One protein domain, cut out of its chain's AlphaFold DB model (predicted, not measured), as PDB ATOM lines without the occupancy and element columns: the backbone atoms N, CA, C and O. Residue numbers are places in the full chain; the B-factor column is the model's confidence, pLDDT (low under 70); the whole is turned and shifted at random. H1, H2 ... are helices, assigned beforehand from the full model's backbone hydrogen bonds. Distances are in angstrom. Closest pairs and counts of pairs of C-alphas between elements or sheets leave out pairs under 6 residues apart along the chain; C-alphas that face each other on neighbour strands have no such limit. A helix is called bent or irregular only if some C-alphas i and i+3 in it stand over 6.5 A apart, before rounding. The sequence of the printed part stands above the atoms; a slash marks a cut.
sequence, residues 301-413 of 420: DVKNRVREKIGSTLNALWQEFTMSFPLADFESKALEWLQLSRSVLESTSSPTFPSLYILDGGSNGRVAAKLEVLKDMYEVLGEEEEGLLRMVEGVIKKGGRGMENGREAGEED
ATOM      1  N   ASP A 301      -0.651   6.870  29.948       89.38
ATOM      2  CA  ASP A 301      -0.102   7.989  29.172       89.38
ATOM      3  C   ASP A 301      -0.796   9.308  29.541       89.38
ATOM      4  O   ASP A 301      -0.129  10.318  29.790       89.38
ATOM      5  N   VAL A 302      -2.130   9.281  29.670       88.56
ATOM      6  CA  VAL A 302      -2.919  10.437  30.124       88.56
ATOM      7  C   VAL A 302      -2.514  10.823  31.548       88.56
ATOM      8  O   VAL A 302      -2.249  11.996  31.818       88.56
ATOM      9  N   LYS A 303      -2.410   9.845  32.461       93.81
ATOM     10  CA  LYS A 303      -2.004  10.086  33.856       93.81
ATOM     11  C   LYS A 303      -0.620  10.721  33.951       93.81
ATOM     12  O   LYS A 303      -0.444  11.690  34.688       93.81
ATOM     13  N   ASN A 304       0.349  10.225  33.183       93.44
ATOM     14  CA  ASN A 304       1.700  10.785  33.152       93.44
ATOM     15  C   ASN A 304       1.697  12.230  32.647       93.44
ATOM     16  O   ASN A 304       2.315  13.088  33.276       93.44
ATOM     17  N   ARG A 305       0.942  12.529  31.585       92.75
ATOM     18  CA  ARG A 305       0.813  13.893  31.051       92.75
ATOM     19  C   ARG A 305       0.183  14.851  32.064       92.75
ATOM     20  O   ARG A 305       0.658  15.974  32.231       92.75
ATOM     21  N   VAL A 306      -0.866  14.417  32.763       94.56
ATOM     22  CA  VAL A 306      -1.497  15.220  33.822       94.56
ATOM     23  C   VAL A 306      -0.524  15.434  34.984       94.56
ATOM     24  O   VAL A 306      -0.369  16.568  35.433       94.56
ATOM     25  N   ARG A 307       0.209  14.400  35.416       95.31
ATOM     26  CA  ARG A 307       1.243  14.513  36.458       95.31
ATOM     27  C   ARG A 307       2.343  15.502  36.062       95.31
ATOM     28  O   ARG A 307       2.733  16.342  36.872       95.31
ATOM     29  N   GLU A 308       2.825  15.448  34.823       94.94
ATOM     30  CA  GLU A 308       3.803  16.408  34.300       94.94
ATOM     31  C   GLU A 308       3.256  17.837  34.313       94.94
ATOM     32  O   GLU A 308       3.952  18.760  34.748       94.94
ATOM     33  N   LYS A 309       1.992  18.026  33.914       96.62
ATOM     34  CA  LYS A 309       1.338  19.337  33.950       96.62
ATOM     35  C   LYS A 309       1.216  19.866  35.378       96.62
ATOM     36  O   LYS A 309       1.569  21.021  35.607       96.62
ATOM     37  N   ILE A 310       0.805  19.032  36.337       96.88
ATOM     38  CA  ILE A 310       0.747  19.390  37.765       96.88
ATOM     39  C   ILE A 310       2.136  19.807  38.258       96.88
ATOM     40  O   ILE A 310       2.287  20.882  38.835       96.88
ATOM     41  N   GLY A 311       3.172  19.013  37.974       96.31
ATOM     42  CA  GLY A 311       4.547  19.320  38.374       96.31
ATOM     43  C   GLY A 311       5.076  20.626  37.775       96.31
ATOM     44  O   GLY A 311       5.718  21.412  38.473       96.31
ATOM     45  N   SER A 312       4.776  20.893  36.502       95.69
ATOM     46  CA  SER A 312       5.142  22.148  35.838       95.69
ATOM     47  C   SER A 312       4.437  23.351  36.466       95.69
ATOM     48  O   SER A 312       5.079  24.374  36.706       95.69
ATOM     49  N   THR A 313       3.141  23.237  36.759       96.81
ATOM     50  CA  THR A 313       2.363  24.319  37.379       96.81
ATOM     51  C   THR A 313       2.806  24.571  38.819       96.81
ATOM     52  O   THR A 313       2.974  25.727  39.197       96.81
ATOM     53  N   LEU A 314       3.088  23.524  39.606       97.38
ATOM     54  CA  LEU A 314       3.674  23.664  40.947       97.38
ATOM     55  C   LEU A 314       5.016  24.400  40.900       97.38
ATOM     56  O   LEU A 314       5.279  25.263  41.732       97.38
ATOM     57  N   ASN A 315       5.856  24.090  39.908       95.81
ATOM     58  CA  ASN A 315       7.124  24.789  39.727       95.81
ATOM     59  C   ASN A 315       6.922  26.271  39.396       95.81
ATOM     60  O   ASN A 315       7.601  27.107  39.980       95.81
ATOM     61  N   ALA A 316       5.982  26.604  38.511       95.38
ATOM     62  CA  ALA A 316       5.647  27.994  38.209       95.38
ATOM     63  C   ALA A 316       5.104  28.737  39.442       95.38
ATOM     64  O   ALA A 316       5.532  29.853  39.719       95.38
ATOM     65  N   LEU A 317       4.231  28.094  40.224       95.81
ATOM     66  CA  LEU A 317       3.683  28.656  41.459       95.81
ATOM     67  C   LEU A 317       4.749  28.923  42.517       95.81
ATOM     68  O   LEU A 317       4.712  29.956  43.173       95.81
ATOM     69  N   TRP A 318       5.708  28.014  42.672       95.44
ATOM     70  CA  TRP A 318       6.842  28.218  43.568       95.44
ATOM     71  C   TRP A 318       7.704  29.417  43.149       95.44
ATOM     72  O   TRP A 318       8.123  30.202  43.999       95.44
ATOM     73  N   GLN A 319       7.945  29.591  41.846       93.56
ATOM     74  CA  GLN A 319       8.645  30.773  41.334       93.56
ATOM     75  C   GLN A 319       7.831  32.051  41.590       93.56
ATOM     76  O   GLN A 319       8.381  33.008  42.120       93.56
ATOM     77  N   GLU A 320       6.518  32.048  41.320       92.62
ATOM     78  CA  GLU A 320       5.608  33.168  41.636       92.62
ATOM     79  C   GLU A 320       5.651  33.510  43.139       92.62
ATOM     80  O   GLU A 320       5.760  34.675  43.514       92.62
ATOM     81  N   PHE A 321       5.647  32.493  44.005       92.50
ATOM     82  CA  PHE A 321       5.686  32.644  45.461       92.50
ATOM     83  C   PHE A 321       7.018  33.218  45.978       92.50
ATOM     84  O   PHE A 321       7.041  33.933  46.981       92.50
ATOM     85  N   THR A 322       8.131  32.924  45.301       92.88
ATOM     86  CA  THR A 322       9.484  33.336  45.720       92.88
ATOM     87  C   THR A 322      10.016  34.580  45.006       92.88
ATOM     88  O   THR A 322      10.935  35.208  45.528       92.88
ATOM     89  N   MET A 323       9.424  34.988  43.877       87.00
ATOM     90  CA  MET A 323       9.885  36.099  43.025       87.00
ATOM     91  C   MET A 323      10.077  37.429  43.767       87.00
ATOM     92  O   MET A 323      10.939  38.221  43.394       87.00
ATOM     93  N   SER A 324       9.309  37.674  44.827       77.56
ATOM     94  CA  SER A 324       9.332  38.943  45.565       77.56
ATOM     95  C   SER A 324      10.333  38.985  46.723       77.56
ATOM     96  O   SER A 324      10.361  39.979  47.452       77.56
ATOM     97  N   PHE A 325      11.127  37.931  46.941       81.38
ATOM     98  CA  PHE A 325      11.907  37.782  48.171       81.38
ATOM     99  C   PHE A 325      13.424  37.712  47.945       81.38
ATOM    100  O   PHE A 325      13.888  37.080  46.993       81.38
ATOM    101  N   PRO A 326      14.225  38.336  48.831       82.19
ATOM    102  CA  PRO A 326      15.675  38.203  48.807       82.19
ATOM    103  C   PRO A 326      16.115  36.748  48.990       82.19
ATOM    104  O   PRO A 326      15.542  35.997  49.777       82.19
ATOM    105  N   LEU A 327      17.217  36.377  48.334       74.56
ATOM    106  CA  LEU A 327      17.799  35.028  48.386       74.56
ATOM    107  C   LEU A 327      18.110  34.537  49.815       74.56
ATOM    108  O   LEU A 327      18.123  33.337  50.070       74.56
ATOM    109  N   ALA A 328      18.370  35.466  50.742       74.12
ATOM    110  CA  ALA A 328      18.696  35.168  52.136       74.12
ATOM    111  C   ALA A 328      17.539  34.499  52.905       74.12
ATOM    112  O   ALA A 328      17.794  33.833  53.906       74.12
ATOM    113  N   ASP A 329      16.303  34.610  52.409       87.31
ATOM    114  CA  ASP A 329      15.097  34.120  53.085       87.31
ATOM    115  C   ASP A 329      14.528  32.835  52.452       87.31
ATOM    116  O   ASP A 329      13.389  32.448  52.733       87.31
ATOM    117  N   PHE A 330      15.304  32.144  51.605       89.75
ATOM    118  CA  PHE A 330      14.842  30.954  50.876       89.75
ATOM    119  C   PHE A 330      14.308  29.854  51.804       89.75
ATOM    120  O   PHE A 330      13.256  29.276  51.535       89.75
ATOM    121  N   GLU A 331      14.996  29.578  52.916       92.25
ATOM    122  CA  GLU A 331      14.571  28.560  53.885       92.25
ATOM    123  C   GLU A 331      13.242  28.936  54.557       92.25
ATOM    124  O   GLU A 331      12.339  28.102  54.651       92.25
ATOM    125  N   SER A 332      13.076  30.206  54.944       93.06
ATOM    126  CA  SER A 332      11.819  30.702  55.518       93.06
ATOM    127  C   SER A 332      10.670  30.550  54.523       93.06
ATOM    128  O   SER A 332       9.597  30.062  54.876       93.06
ATOM    129  N   LYS A 333      10.904  30.891  53.251       93.12
ATOM    130  CA  LYS A 333       9.893  30.758  52.196       93.12
ATOM    131  C   LYS A 333       9.574  29.309  51.859       93.12
ATOM    132  O   LYS A 333       8.413  28.984  51.627       93.12
ATOM    133  N   ALA A 334      10.566  28.424  51.887       94.88
ATOM    134  CA  ALA A 334      10.343  26.994  51.727       94.88
ATOM    135  C   ALA A 334       9.434  26.443  52.835       94.88
ATOM    136  O   ALA A 334       8.513  25.677  52.547       94.88
ATOM    137  N   LEU A 335       9.641  26.864  54.086       94.75
ATOM    138  CA  LEU A 335       8.782  26.476  55.207       94.75
ATOM    139  C   LEU A 335       7.363  27.039  55.071       94.75
ATOM    140  O   LEU A 335       6.408  26.289  55.267       94.75
ATOM    141  N   GLU A 336       7.209  28.310  54.697       93.81
ATOM    142  CA  GLU A 336       5.893  28.921  54.452       93.81
ATOM    143  C   GLU A 336       5.123  28.195  53.341       93.81
ATOM    144  O   GLU A 336       3.950  27.867  53.507       93.81
ATOM    145  N   TRP A 337       5.789  27.874  52.232       95.50
ATOM    146  CA  TRP A 337       5.198  27.123  51.125       95.50
ATOM    147  C   TRP A 337       4.757  25.717  51.540       95.50
ATOM    148  O   TRP A 337       3.664  25.275  51.171       95.50
ATOM    149  N   LEU A 338       5.568  25.013  52.339       96.25
ATOM    150  CA  LEU A 338       5.204  23.698  52.871       96.25
ATOM    151  C   LEU A 338       4.019  23.782  53.836       96.25
ATOM    152  O   LEU A 338       3.142  22.922  53.785       96.25
ATOM    153  N   GLN A 339       3.971  24.802  54.693       95.00
ATOM    154  CA  GLN A 339       2.844  25.026  55.599       95.00
ATOM    155  C   GLN A 339       1.558  25.331  54.827       95.00
ATOM    156  O   GLN A 339       0.529  24.717  55.103       95.00
ATOM    157  N   LEU A 340       1.628  26.213  53.825       93.81
ATOM    158  CA  LEU A 340       0.496  26.555  52.965       93.81
ATOM    159  C   LEU A 340      -0.028  25.319  52.226       93.81
ATOM    160  O   LEU A 340      -1.219  25.020  52.274       93.81
ATOM    161  N   SER A 341       0.876  24.561  51.605       94.94
ATOM    162  CA  SER A 341       0.526  23.352  50.857       94.94
ATOM    163  C   SER A 341      -0.095  22.286  51.757       94.94
ATOM    164  O   SER A 341      -1.112  21.705  51.394       94.94
ATOM    165  N   ARG A 342       0.457  22.052  52.957       94.31
ATOM    166  CA  ARG A 342      -0.134  21.121  53.933       94.31
ATOM    167  C   ARG A 342      -1.514  21.567  54.383       94.31
ATOM    168  O   ARG A 342      -2.413  20.741  54.432       94.31
ATOM    169  N   SER A 343      -1.703  22.861  54.638       92.38
ATOM    170  CA  SER A 343      -3.018  23.381  55.005       92.38
ATOM    171  C   SER A 343      -4.053  23.111  53.913       92.38
ATOM    172  O   SER A 343      -5.169  22.718  54.238       92.38
ATOM    173  N   VAL A 344      -3.706  23.296  52.637       92.44
ATOM    174  CA  VAL A 344      -4.605  23.014  51.504       92.44
ATOM    175  C   VAL A 344      -4.896  21.512  51.379       92.44
ATOM    176  O   VAL A 344      -6.043  21.101  51.183       92.44
ATOM    177  N   LEU A 345      -3.871  20.671  51.543       90.44
ATOM    178  CA  LEU A 345      -4.004  19.218  51.433       90.44
ATOM    179  C   LEU A 345      -4.824  18.627  52.591       90.44
ATOM    180  O   LEU A 345      -5.780  17.907  52.343       90.44
ATOM    181  N   GLU A 346      -4.588  19.030  53.835       89.19
ATOM    182  CA  GLU A 346      -5.266  18.459  55.011       89.19
ATOM    183  C   GLU A 346      -6.733  18.933  55.178       89.19
ATOM    184  O   GLU A 346      -7.533  18.275  55.857       89.19
ATOM    185  N   SER A 347      -7.121  20.041  54.528       79.94
ATOM    186  CA  SER A 347      -8.440  20.687  54.691       79.94
ATOM    187  C   SER A 347      -9.643  19.855  54.216       79.94
ATOM    188  O   SER A 347     -10.766  20.121  54.642       79.94
ATOM    189  N   THR A 348      -9.462  18.820  53.389       64.44
ATOM    190  CA  THR A 348     -10.586  17.983  52.902       64.44
ATOM    191  C   THR A 348     -11.153  17.041  53.958       64.44
ATOM    192  O   THR A 348     -12.260  16.530  53.792       64.44
ATOM    193  N   SER A 349     -10.442  16.819  55.063       63.66
ATOM    194  CA  SER A 349     -10.877  15.881  56.102       63.66
ATOM    195  C   SER A 349     -11.946  16.440  57.056       63.66
ATOM    196  O   SER A 349     -12.561  15.668  57.794       63.66
ATOM    197  N   SER A 350     -12.230  17.752  57.027       52.84
ATOM    198  CA  SER A 350     -13.273  18.362  57.863       52.84
ATOM    199  C   SER A 350     -14.049  19.452  57.105       52.84
ATOM    200  O   SER A 350     -13.509  20.530  56.871       52.84
ATOM    201  N   PRO A 351     -15.340  19.248  56.779       53.12
ATOM    202  CA  PRO A 351     -16.120  20.138  55.911       53.12
ATOM    203  C   PRO A 351     -16.584  21.439  56.594       53.12
ATOM    204  O   PRO A 351     -17.649  21.959  56.271       53.12
ATOM    205  N   THR A 352     -15.872  21.949  57.604       48.47
ATOM    206  CA  THR A 352     -16.489  22.892  58.553       48.47
ATOM    207  C   THR A 352     -16.142  24.362  58.355       48.47
ATOM    208  O   THR A 352     -16.975  25.170  58.736       48.47
ATOM    209  N   PHE A 353     -15.042  24.773  57.718       50.06
ATOM    210  CA  PHE A 353     -14.830  26.208  57.460       50.06
ATOM    211  C   PHE A 353     -13.996  26.475  56.201       50.06
ATOM    212  O   PHE A 353     -13.010  25.772  55.987       50.06
ATOM    213  N   PRO A 354     -14.339  27.507  55.398       54.06
ATOM    214  CA  PRO A 354     -13.437  28.045  54.388       54.06
ATOM    215  C   PRO A 354     -12.144  28.460  55.080       54.06
ATOM    216  O   PRO A 354     -12.170  29.194  56.074       54.06
ATOM    217  N   SER A 355     -11.028  27.942  54.583       54.06
ATOM    218  CA  SER A 355      -9.708  28.189  55.139       54.06
ATOM    219  C   SER A 355      -9.461  29.701  55.246       54.06
ATOM    220  O   SER A 355      -9.653  30.441  54.281       54.06
ATOM    221  N   LEU A 356      -9.063  30.173  56.434       55.97
ATOM    222  CA  LEU A 356      -8.898  31.593  56.804       55.97
ATOM    223  C   LEU A 356      -7.985  32.398  55.853       55.97
ATOM    224  O   LEU A 356      -7.993  33.624  55.887       55.97
ATOM    225  N   TYR A 357      -7.231  31.718  54.989       56.94
ATOM    226  CA  TYR A 357      -6.337  32.297  53.988       56.94
ATOM    227  C   TYR A 357      -7.054  32.862  52.749       56.94
ATOM    228  O   TYR A 357      -6.428  33.586  51.983       56.94
ATOM    229  N   ILE A 358      -8.347  32.573  52.543       55.66
ATOM    230  CA  ILE A 358      -9.113  33.089  51.387       55.66
ATOM    231  C   ILE A 358      -9.550  34.552  51.599       55.66
ATOM    232  O   ILE A 358      -9.794  35.277  50.639       55.66
ATOM    233  N   LEU A 359      -9.625  35.019  52.849       56.69
ATOM    234  CA  LEU A 359     -10.093  36.376  53.166       56.69
ATOM    235  C   LEU A 359      -9.006  37.449  53.060       56.69
ATOM    236  O   LEU A 359      -9.332  38.633  52.992       56.69
ATOM    237  N   ASP A 360      -7.736  37.052  53.036       57.78
ATOM    238  CA  ASP A 360      -6.638  37.971  52.775       57.78
ATOM    239  C   ASP A 360      -6.333  37.903  51.277       57.78
ATOM    240  O   ASP A 360      -5.671  36.977  50.810       57.78
ATOM    241  N   GLY A 361      -6.870  38.853  50.503       69.38
ATOM    242  CA  GLY A 361      -6.735  38.945  49.039       69.38
ATOM    243  C   GLY A 361      -5.300  39.165  48.529       69.38
ATOM    244  O   GLY A 361      -5.100  39.710  47.447       69.38
ATOM    245  N   GLY A 362      -4.295  38.789  49.317       82.12
ATOM    246  CA  GLY A 362      -2.892  38.785  48.947       82.12
ATOM    247  C   GLY A 362      -2.515  37.615  48.034       82.12
ATOM    248  O   GLY A 362      -3.289  36.696  47.758       82.12
ATOM    249  N   SER A 363      -1.255  37.625  47.596       82.44
ATOM    250  CA  SER A 363      -0.665  36.597  46.727       82.44
ATOM    251  C   SER A 363      -0.826  35.173  47.273       82.44
ATOM    252  O   SER A 363      -1.000  34.234  46.499       82.44
ATOM    253  N   ASN A 364      -0.827  35.006  48.597       87.12
ATOM    254  CA  ASN A 364      -0.957  33.702  49.248       87.12
ATOM    255  C   ASN A 364      -2.336  33.063  49.028       87.12
ATOM    256  O   ASN A 364      -2.401  31.855  48.814       87.12
ATOM    257  N   GLY A 365      -3.417  33.854  49.016       88.12
ATOM    258  CA  GLY A 365      -4.767  33.352  48.741       88.12
ATOM    259  C   GLY A 365      -4.897  32.830  47.308       88.12
ATOM    260  O   GLY A 365      -5.430  31.745  47.079       88.12
ATOM    261  N   ARG A 366      -4.302  33.541  46.339       89.50
ATOM    262  CA  ARG A 366      -4.239  33.097  44.936       89.50
ATOM    263  C   ARG A 366      -3.454  31.793  44.783       89.50
ATOM    264  O   ARG A 366      -3.879  30.904  44.049       89.50
ATOM    265  N   VAL A 367      -2.308  31.677  45.458       92.00
ATOM    266  CA  VAL A 367      -1.491  30.453  45.444       92.00
ATOM    267  C   VAL A 367      -2.248  29.288  46.081       92.00
ATOM    268  O   VAL A 367      -2.251  28.201  45.509       92.00
ATOM    269  N   ALA A 368      -2.941  29.512  47.202       92.12
ATOM    270  CA  ALA A 368      -3.766  28.497  47.858       92.12
ATOM    271  C   ALA A 368      -4.893  27.990  46.944       92.12
ATOM    272  O   ALA A 368      -5.007  26.784  46.747       92.12
ATOM    273  N   ALA A 369      -5.642  28.892  46.301       90.81
ATOM    274  CA  ALA A 369      -6.702  28.522  45.361       90.81
ATOM    275  C   ALA A 369      -6.164  27.707  44.169       90.81
ATOM    276  O   ALA A 369      -6.758  26.715  43.754       90.81
ATOM    277  N   LYS A 370      -4.994  28.075  43.630       94.69
ATOM    278  CA  LYS A 370      -4.344  27.286  42.571       94.69
ATOM    279  C   LYS A 370      -3.871  25.916  43.084       94.69
ATOM    280  O   LYS A 370      -3.952  24.943  42.340       94.69
ATOM    281  N   LEU A 371      -3.387  25.819  44.326       95.12
ATOM    282  CA  LEU A 371      -3.017  24.543  44.952       95.12
ATOM    283  C   LEU A 371      -4.235  23.634  45.179       95.12
ATOM    284  O   LEU A 371      -4.105  22.428  44.991       95.12
ATOM    285  N   GLU A 372      -5.401  24.191  45.515       94.12
ATOM    286  CA  GLU A 372      -6.668  23.446  45.617       94.12
ATOM    287  C   GLU A 372      -7.048  22.821  44.269       94.12
ATOM    288  O   GLU A 372      -7.259  21.616  44.191       94.12
ATOM    289  N   VAL A 373      -6.994  23.587  43.175       95.06
ATOM    290  CA  VAL A 373      -7.263  23.045  41.828       95.06
ATOM    291  C   VAL A 373      -6.267  21.942  41.450       95.06
ATOM    292  O   VAL A 373      -6.643  20.926  40.867       95.06
ATOM    293  N   LEU A 374      -4.981  22.109  41.781       96.25
ATOM    294  CA  LEU A 374      -3.967  21.083  41.512       96.25
ATOM    295  C   LEU A 374      -4.176  19.817  42.342       96.25
ATOM    296  O   LEU A 374      -3.877  18.724  41.859       96.25
ATOM    297  N   LYS A 375      -4.693  19.959  43.563       95.06
ATOM    298  CA  LYS A 375      -5.115  18.837  44.396       95.06
ATOM    299  C   LYS A 375      -6.281  18.094  43.756       95.06
ATOM    300  O   LYS A 375      -6.151  16.889  43.558       95.06
ATOM    301  N   ASP A 376      -7.331  18.791  43.333       94.44
ATOM    302  CA  ASP A 376      -8.481  18.174  42.657       94.44
ATOM    303  C   ASP A 376      -8.044  17.419  41.389       94.44
ATOM    304  O   ASP A 376      -8.423  16.268  41.165       94.44
ATOM    305  N   MET A 377      -7.164  18.024  40.580       94.75
ATOM    306  CA  MET A 377      -6.578  17.365  39.405       94.75
ATOM    307  C   MET A 377      -5.788  16.101  39.767       94.75
ATOM    308  O   MET A 377      -5.791  15.137  39.000       94.75
ATOM    309  N   TYR A 378      -5.086  16.106  40.901       95.19
ATOM    310  CA  TYR A 378      -4.302  14.967  41.369       95.19
ATOM    311  C   TYR A 378      -5.194  13.845  41.922       95.19
ATOM    312  O   TYR A 378      -4.937  12.673  41.646       95.19
ATOM    313  N   GLU A 379      -6.275  14.175  42.631       94.25
ATOM    314  CA  GLU A 379      -7.257  13.203  43.136       94.25
ATOM    315  C   GLU A 379      -7.926  12.421  41.995       94.25
ATOM    316  O   GLU A 379      -8.117  11.206  42.104       94.25
ATOM    317  N   VAL A 380      -8.182  13.067  40.850       92.88
ATOM    318  CA  VAL A 380      -8.701  12.408  39.634       92.88
ATOM    319  C   VAL A 380      -7.767  11.300  39.120       92.88
ATOM    320  O   VAL A 380      -8.229  10.339  38.499       92.88
ATOM    321  N   LEU A 381      -6.460  11.365  39.406       92.62
ATOM    322  CA  LEU A 381      -5.508  10.310  39.027       92.62
ATOM    323  C   LEU A 381      -5.668   9.031  39.867       92.62
ATOM    324  O   LEU A 381      -5.203   7.963  39.440       92.62
ATOM    325  N   GLY A 382      -6.345   9.120  41.019       91.06
ATOM    326  CA  GLY A 382      -6.532   8.022  41.970       91.06
ATOM    327  C   GLY A 382      -5.236   7.589  42.658       91.06
ATOM    328  O   GLY A 382      -5.081   6.413  42.983       91.06
ATOM    329  N   GLU A 383      -4.276   8.506  42.802       90.25
ATOM    330  CA  GLU A 383      -2.989   8.260  43.458       90.25
ATOM    331  C   GLU A 383      -3.039   8.623  44.948       90.25
ATOM    332  O   GLU A 383      -3.926   9.342  45.399       90.25
ATOM    333  N   GLU A 384      -2.084   8.111  45.726       90.62
ATOM    334  CA  GLU A 384      -1.981   8.426  47.154       90.62
ATOM    335  C   GLU A 384      -1.735   9.928  47.365       90.62
ATOM    336  O   GLU A 384      -0.862  10.514  46.720       90.62
ATOM    337  N   GLU A 385      -2.458  10.530  48.313       83.38
ATOM    338  CA  GLU A 385      -2.377  11.959  48.660       83.38
ATOM    339  C   GLU A 385      -0.942  12.408  49.001       83.38
ATOM    340  O   GLU A 385      -0.505  13.503  48.639       83.38
ATOM    341  N   GLU A 386      -0.147  11.515  49.603       90.75
ATOM    342  CA  GLU A 386       1.273  11.753  49.884       90.75
ATOM    343  C   GLU A 386       2.101  12.058  48.629       90.75
ATOM    344  O   GLU A 386       3.137  12.725  48.712       90.75
ATOM    345  N   GLY A 387       1.687  11.563  47.462       93.94
ATOM    346  CA  GLY A 387       2.408  11.769  46.213       93.94
ATOM    347  C   GLY A 387       2.427  13.237  45.784       93.94
ATOM    348  O   GLY A 387       3.480  13.731  45.372       93.94
ATOM    349  N   LEU A 388       1.329  13.970  45.991       95.06
ATOM    350  CA  LEU A 388       1.273  15.401  45.692       95.06
ATOM    351  C   LEU A 388       2.177  16.201  46.636       95.06
ATOM    352  O   LEU A 388       2.939  17.056  46.180       95.06
ATOM    353  N   LEU A 389       2.189  15.873  47.932       95.81
ATOM    354  CA  LEU A 389       3.090  16.514  48.896       95.81
ATOM    355  C   LEU A 389       4.568  16.280  48.535       95.81
ATOM    356  O   LEU A 389       5.380  17.206  48.595       95.81
ATOM    357  N   ARG A 390       4.929  15.074  48.070       96.94
ATOM    358  CA  ARG A 390       6.286  14.795  47.563       96.94
ATOM    359  C   ARG A 390       6.626  15.635  46.329       96.94
ATOM    360  O   ARG A 390       7.777  16.052  46.186       96.94
ATOM    361  N   MET A 391       5.663  15.903  45.443       96.94
ATOM    362  CA  MET A 391       5.869  16.795  44.292       96.94
ATOM    363  C   MET A 391       6.099  18.243  44.737       96.94
ATOM    364  O   MET A 391       7.039  18.879  44.257       96.94
ATOM    365  N   VAL A 392       5.312  18.730  45.700       96.75
ATOM    366  CA  VAL A 392       5.472  20.053  46.330       96.75
ATOM    367  C   VAL A 392       6.875  20.206  46.933       96.75
ATOM    368  O   VAL A 392       7.564  21.186  46.650       96.75
ATOM    369  N   GLU A 393       7.354  19.216  47.694       96.56
ATOM    370  CA  GLU A 393       8.727  19.199  48.224       96.56
ATOM    371  C   GLU A 393       9.793  19.125  47.118       96.56
ATOM    372  O   GLU A 393      10.881  19.703  47.230       96.56
ATOM    373  N   GLY A 394       9.501  18.387  46.046       96.62
ATOM    374  CA  GLY A 394      10.392  18.206  44.904       96.62
ATOM    375  C   GLY A 394      10.706  19.518  44.187       96.62
ATOM    376  O   GLY A 394      11.851  19.734  43.777       96.62
ATOM    377  N   VAL A 395       9.726  20.415  44.092       96.38
ATOM    378  CA  VAL A 395       9.890  21.737  43.477       96.38
ATOM    379  C   VAL A 395      10.859  22.618  44.274       96.38
ATOM    380  O   VAL A 395      11.752  23.218  43.676       96.38
ATOM    381  N   ILE A 396      10.787  22.611  45.610       95.38
ATOM    382  CA  ILE A 396      11.722  23.352  46.481       95.38
ATOM    383  C   ILE A 396      13.157  22.854  46.267       95.38
ATOM    384  O   ILE A 396      14.080  23.639  46.039       95.38
ATOM    385  N   LYS A 397      13.346  21.525  46.276       93.62
ATOM    386  CA  LYS A 397      14.659  20.885  46.064       93.62
ATOM    387  C   LYS A 397      15.234  21.201  44.682       93.62
ATOM    388  O   LYS A 397      16.449  21.313  44.527       93.62
ATOM    389  N   LYS A 398      14.376  21.315  43.663       91.50
ATOM    390  CA  LYS A 398      14.780  21.704  42.307       91.50
ATOM    391  C   LYS A 398      15.183  23.180  42.250       91.50
ATOM    392  O   LYS A 398      16.207  23.479  41.642       91.50
ATOM    393  N   GLY A 399      14.432  24.058  42.916       85.12
ATOM    394  CA  GLY A 399      14.736  25.488  43.020       85.12
ATOM    395  C   GLY A 399      16.081  25.769  43.694       85.12
ATOM    396  O   GLY A 399      16.877  26.528  43.151       85.12
ATOM    397  N   GLY A 400      16.381  25.091  44.809       83.62
ATOM    398  CA  GLY A 400      17.645  25.281  45.537       83.62
ATOM    399  C   GLY A 400      18.889  24.918  44.716       83.62
ATOM    400  O   GLY A 400      19.852  25.678  44.677       83.62
ATOM    401  N   ARG A 401      18.842  23.809  43.961       81.06
ATOM    402  CA  ARG A 401      19.966  23.375  43.106       81.06
ATOM    403  C   ARG A 401      20.268  24.330  41.951       81.06
ATOM    404  O   ARG A 401      21.414  24.435  41.531       81.06
ATOM    405  N   GLY A 402      19.250  25.011  41.421       75.31
ATOM    406  CA  GLY A 402      19.451  26.015  40.374       75.31
ATOM    407  C   GLY A 402      20.239  27.231  40.871       75.31
ATOM    408  O   GLY A 402      20.993  27.824  40.105       75.31
ATOM    409  N   MET A 403      20.100  27.573  42.154       68.88
ATOM    410  CA  MET A 403      20.752  28.736  42.758       68.88
ATOM    411  C   MET A 403      22.209  28.470  43.152       68.88
ATOM    412  O   MET A 403      23.048  29.348  42.963       68.88
ATOM    413  N   GLU A 404      22.531  27.270  43.644       69.06
ATOM    414  CA  GLU A 404      23.919  26.900  43.976       69.06
ATOM    415  C   GLU A 404      24.810  26.875  42.723       69.06
ATOM    416  O   GLU A 404      25.873  27.495  42.710       69.06
ATOM    417  N   ASN A 405      24.325  26.288  41.624       71.88
ATOM    418  CA  ASN A 405      25.084  26.200  40.371       71.88
ATOM    419  C   ASN A 405      25.339  27.570  39.712       71.88
ATOM    420  O   ASN A 405      26.347  27.754  39.035       71.88
ATOM    421  N   GLY A 406      24.437  28.542  39.895       64.75
ATOM    422  CA  GLY A 406      24.620  29.900  39.368       64.75
ATOM    423  C   GLY A 406      25.685  30.704  40.119       64.75
ATOM    424  O   GLY A 406      26.304  31.596  39.541       64.75
ATOM    425  N   ARG A 407      25.927  30.381  41.395       64.62
ATOM    426  CA  ARG A 407      26.928  31.066  42.218       64.62
ATOM    427  C   ARG A 407      28.346  30.588  41.908       64.62
ATOM    428  O   ARG A 407      29.240  31.421  41.820       64.62
ATOM    429  N   GLU A 408      28.533  29.288  41.683       65.38
ATOM    430  CA  GLU A 408      29.844  28.732  41.316       65.38
ATOM    431  C   GLU A 408      30.304  29.209  39.927       65.38
ATOM    432  O   GLU A 408      31.462  29.581  39.759       65.38
ATOM    433  N   ALA A 409      29.388  29.319  38.957       66.94
ATOM    434  CA  ALA A 409      29.722  29.798  37.612       66.94
ATOM    435  C   ALA A 409      30.168  31.276  37.583       66.94
ATOM    436  O   ALA A 409      31.013  31.655  36.776       66.94
ATOM    437  N   GLY A 410      29.629  32.117  38.475       64.94
ATOM    438  CA  GLY A 410      30.018  33.528  38.567       64.94
ATOM    439  C   GLY A 410      31.365  33.761  39.263       64.94
ATOM    440  O   GLY A 410      32.047  34.744  38.972       64.94
ATOM    441  N   GLU A 411      31.769  32.873  40.174       67.69
ATOM    442  CA  GLU A 411      33.022  33.009  40.929       67.69
ATOM    443  C   GLU A 411      34.246  32.576  40.096       67.69
ATOM    444  O   GLU A 411      35.327  33.159  40.234       67.69
ATOM    445  N   GLU A 412      34.073  31.635  39.160       68.56
ATOM    446  CA  GLU A 412      35.118  31.256  38.197       68.56
ATOM    447  C   GLU A 412      35.425  32.370  37.181       68.56
ATOM    448  O   GLU A 412      36.598  32.614  36.878       68.56
ATOM    449  N   ASP A 413      34.420  33.110  36.703       70.56
ATOM    450  CA  ASP A 413      34.640  34.222  35.763       70.56
ATOM    451  C   ASP A 413      35.366  35.413  36.419       70.56
ATOM    452  O   ASP A 413      36.276  35.990  35.819       70.56
TER     453      ASP A 413
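AT A GLANCE: This is residues 301 to 413 of the 420 residues of an uncharacterized protein of Cryptococcus depauperatus CBS 7841 (UniProt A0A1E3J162). Two pairs of helices are stacked crosswise in two layers: the longest helix, H4, runs beside H2 in opposite ways, and H1 and H3, also side by side and running opposite ways, cross over that pair. Residues 404 to 413 of H4 stick out from this body as a straight arm, and the link from H2 to H3 makes a loose loop, of which residues 350 to 354 stand free. The printed part has 113 residues with four named helices, H1 to H4 in chain order, and no named strand; the class is all helix. The whole is only just compact, close to loose, with a radius of gyration of the C-alphas of 15.6 A, and its outline is flat, 55 by 39 by 18 A.

HOW THE PARTS SIT: H4, residues 385 to 413, touches H2, residues 327 to 349, with its residues 385 to 396 alone, at a shallow tilt of 10 degrees, opposite ways; the closest C-alphas are those of Ile 396 and Ala 334, 6.5 A. H1, residues 301 to 322, touches H4 with residues 311 to 318 alone, at a steep tilt of 56 degrees; the C-alphas of Asn 315 and Val 395 are closest, 5.6 A. H3, residues 363 to 379, touches H1 at a shallow tilt of 13 degrees, opposite ways, with C-alphas 374 and 310 closest at 6.3 A. H3 touches H2 at a steep tilt of 51 degrees, closest at the C-alphas of Glu 372 and Val 344, 6.3 A. H1 touches H2 with residues 318 to 322 alone, at a steep tilt of 49 degrees; the closest C-alphas, of Thr 322 and Lys 333, are 7.0 A apart. H3 and H4 only just touch, with 3 pairs of C-alphas within 8 A, the closest being those of Tyr 378 and Leu 388, 7.1 A. The helix packing is mostly crossed, but only just: 2 of 6 touching pairs are at a shallow tilt. In H1 and H3 every O i to N i+4 pair is within hydrogen-bond range; in H2 15 of 19 are, in H4 18 of 25.

IN THESE COORDINATES: H4 is 45.1 A from first to last C-alpha and ends at C-alpha 413, (34.640, 34.222, 35.763). H2 is 35.3 A long; it has a kink of 29 degrees near residue 334 and is irregular, with C-alphas 328 and 331 8.0 A apart. H1 is 31.8 A long and begins at C-alpha 301, (-0.102, 7.989, 29.172). H3 is 24.6 A long and begins at C-alpha 363, (-0.665, 36.597, 46.727).

THE WHOLE: The two C-alphas farthest apart are those of Thr 352 and Asp 413, 57.1 A. The printed part has no cut. The links H1 to H2 and H3 to H4 are tight, and H2 to H3 is long, 13 residues. Mean pLDDT of the printed part is 84.9; residues 348 to 361, 403 to 404 and 406 to 412 are under 70.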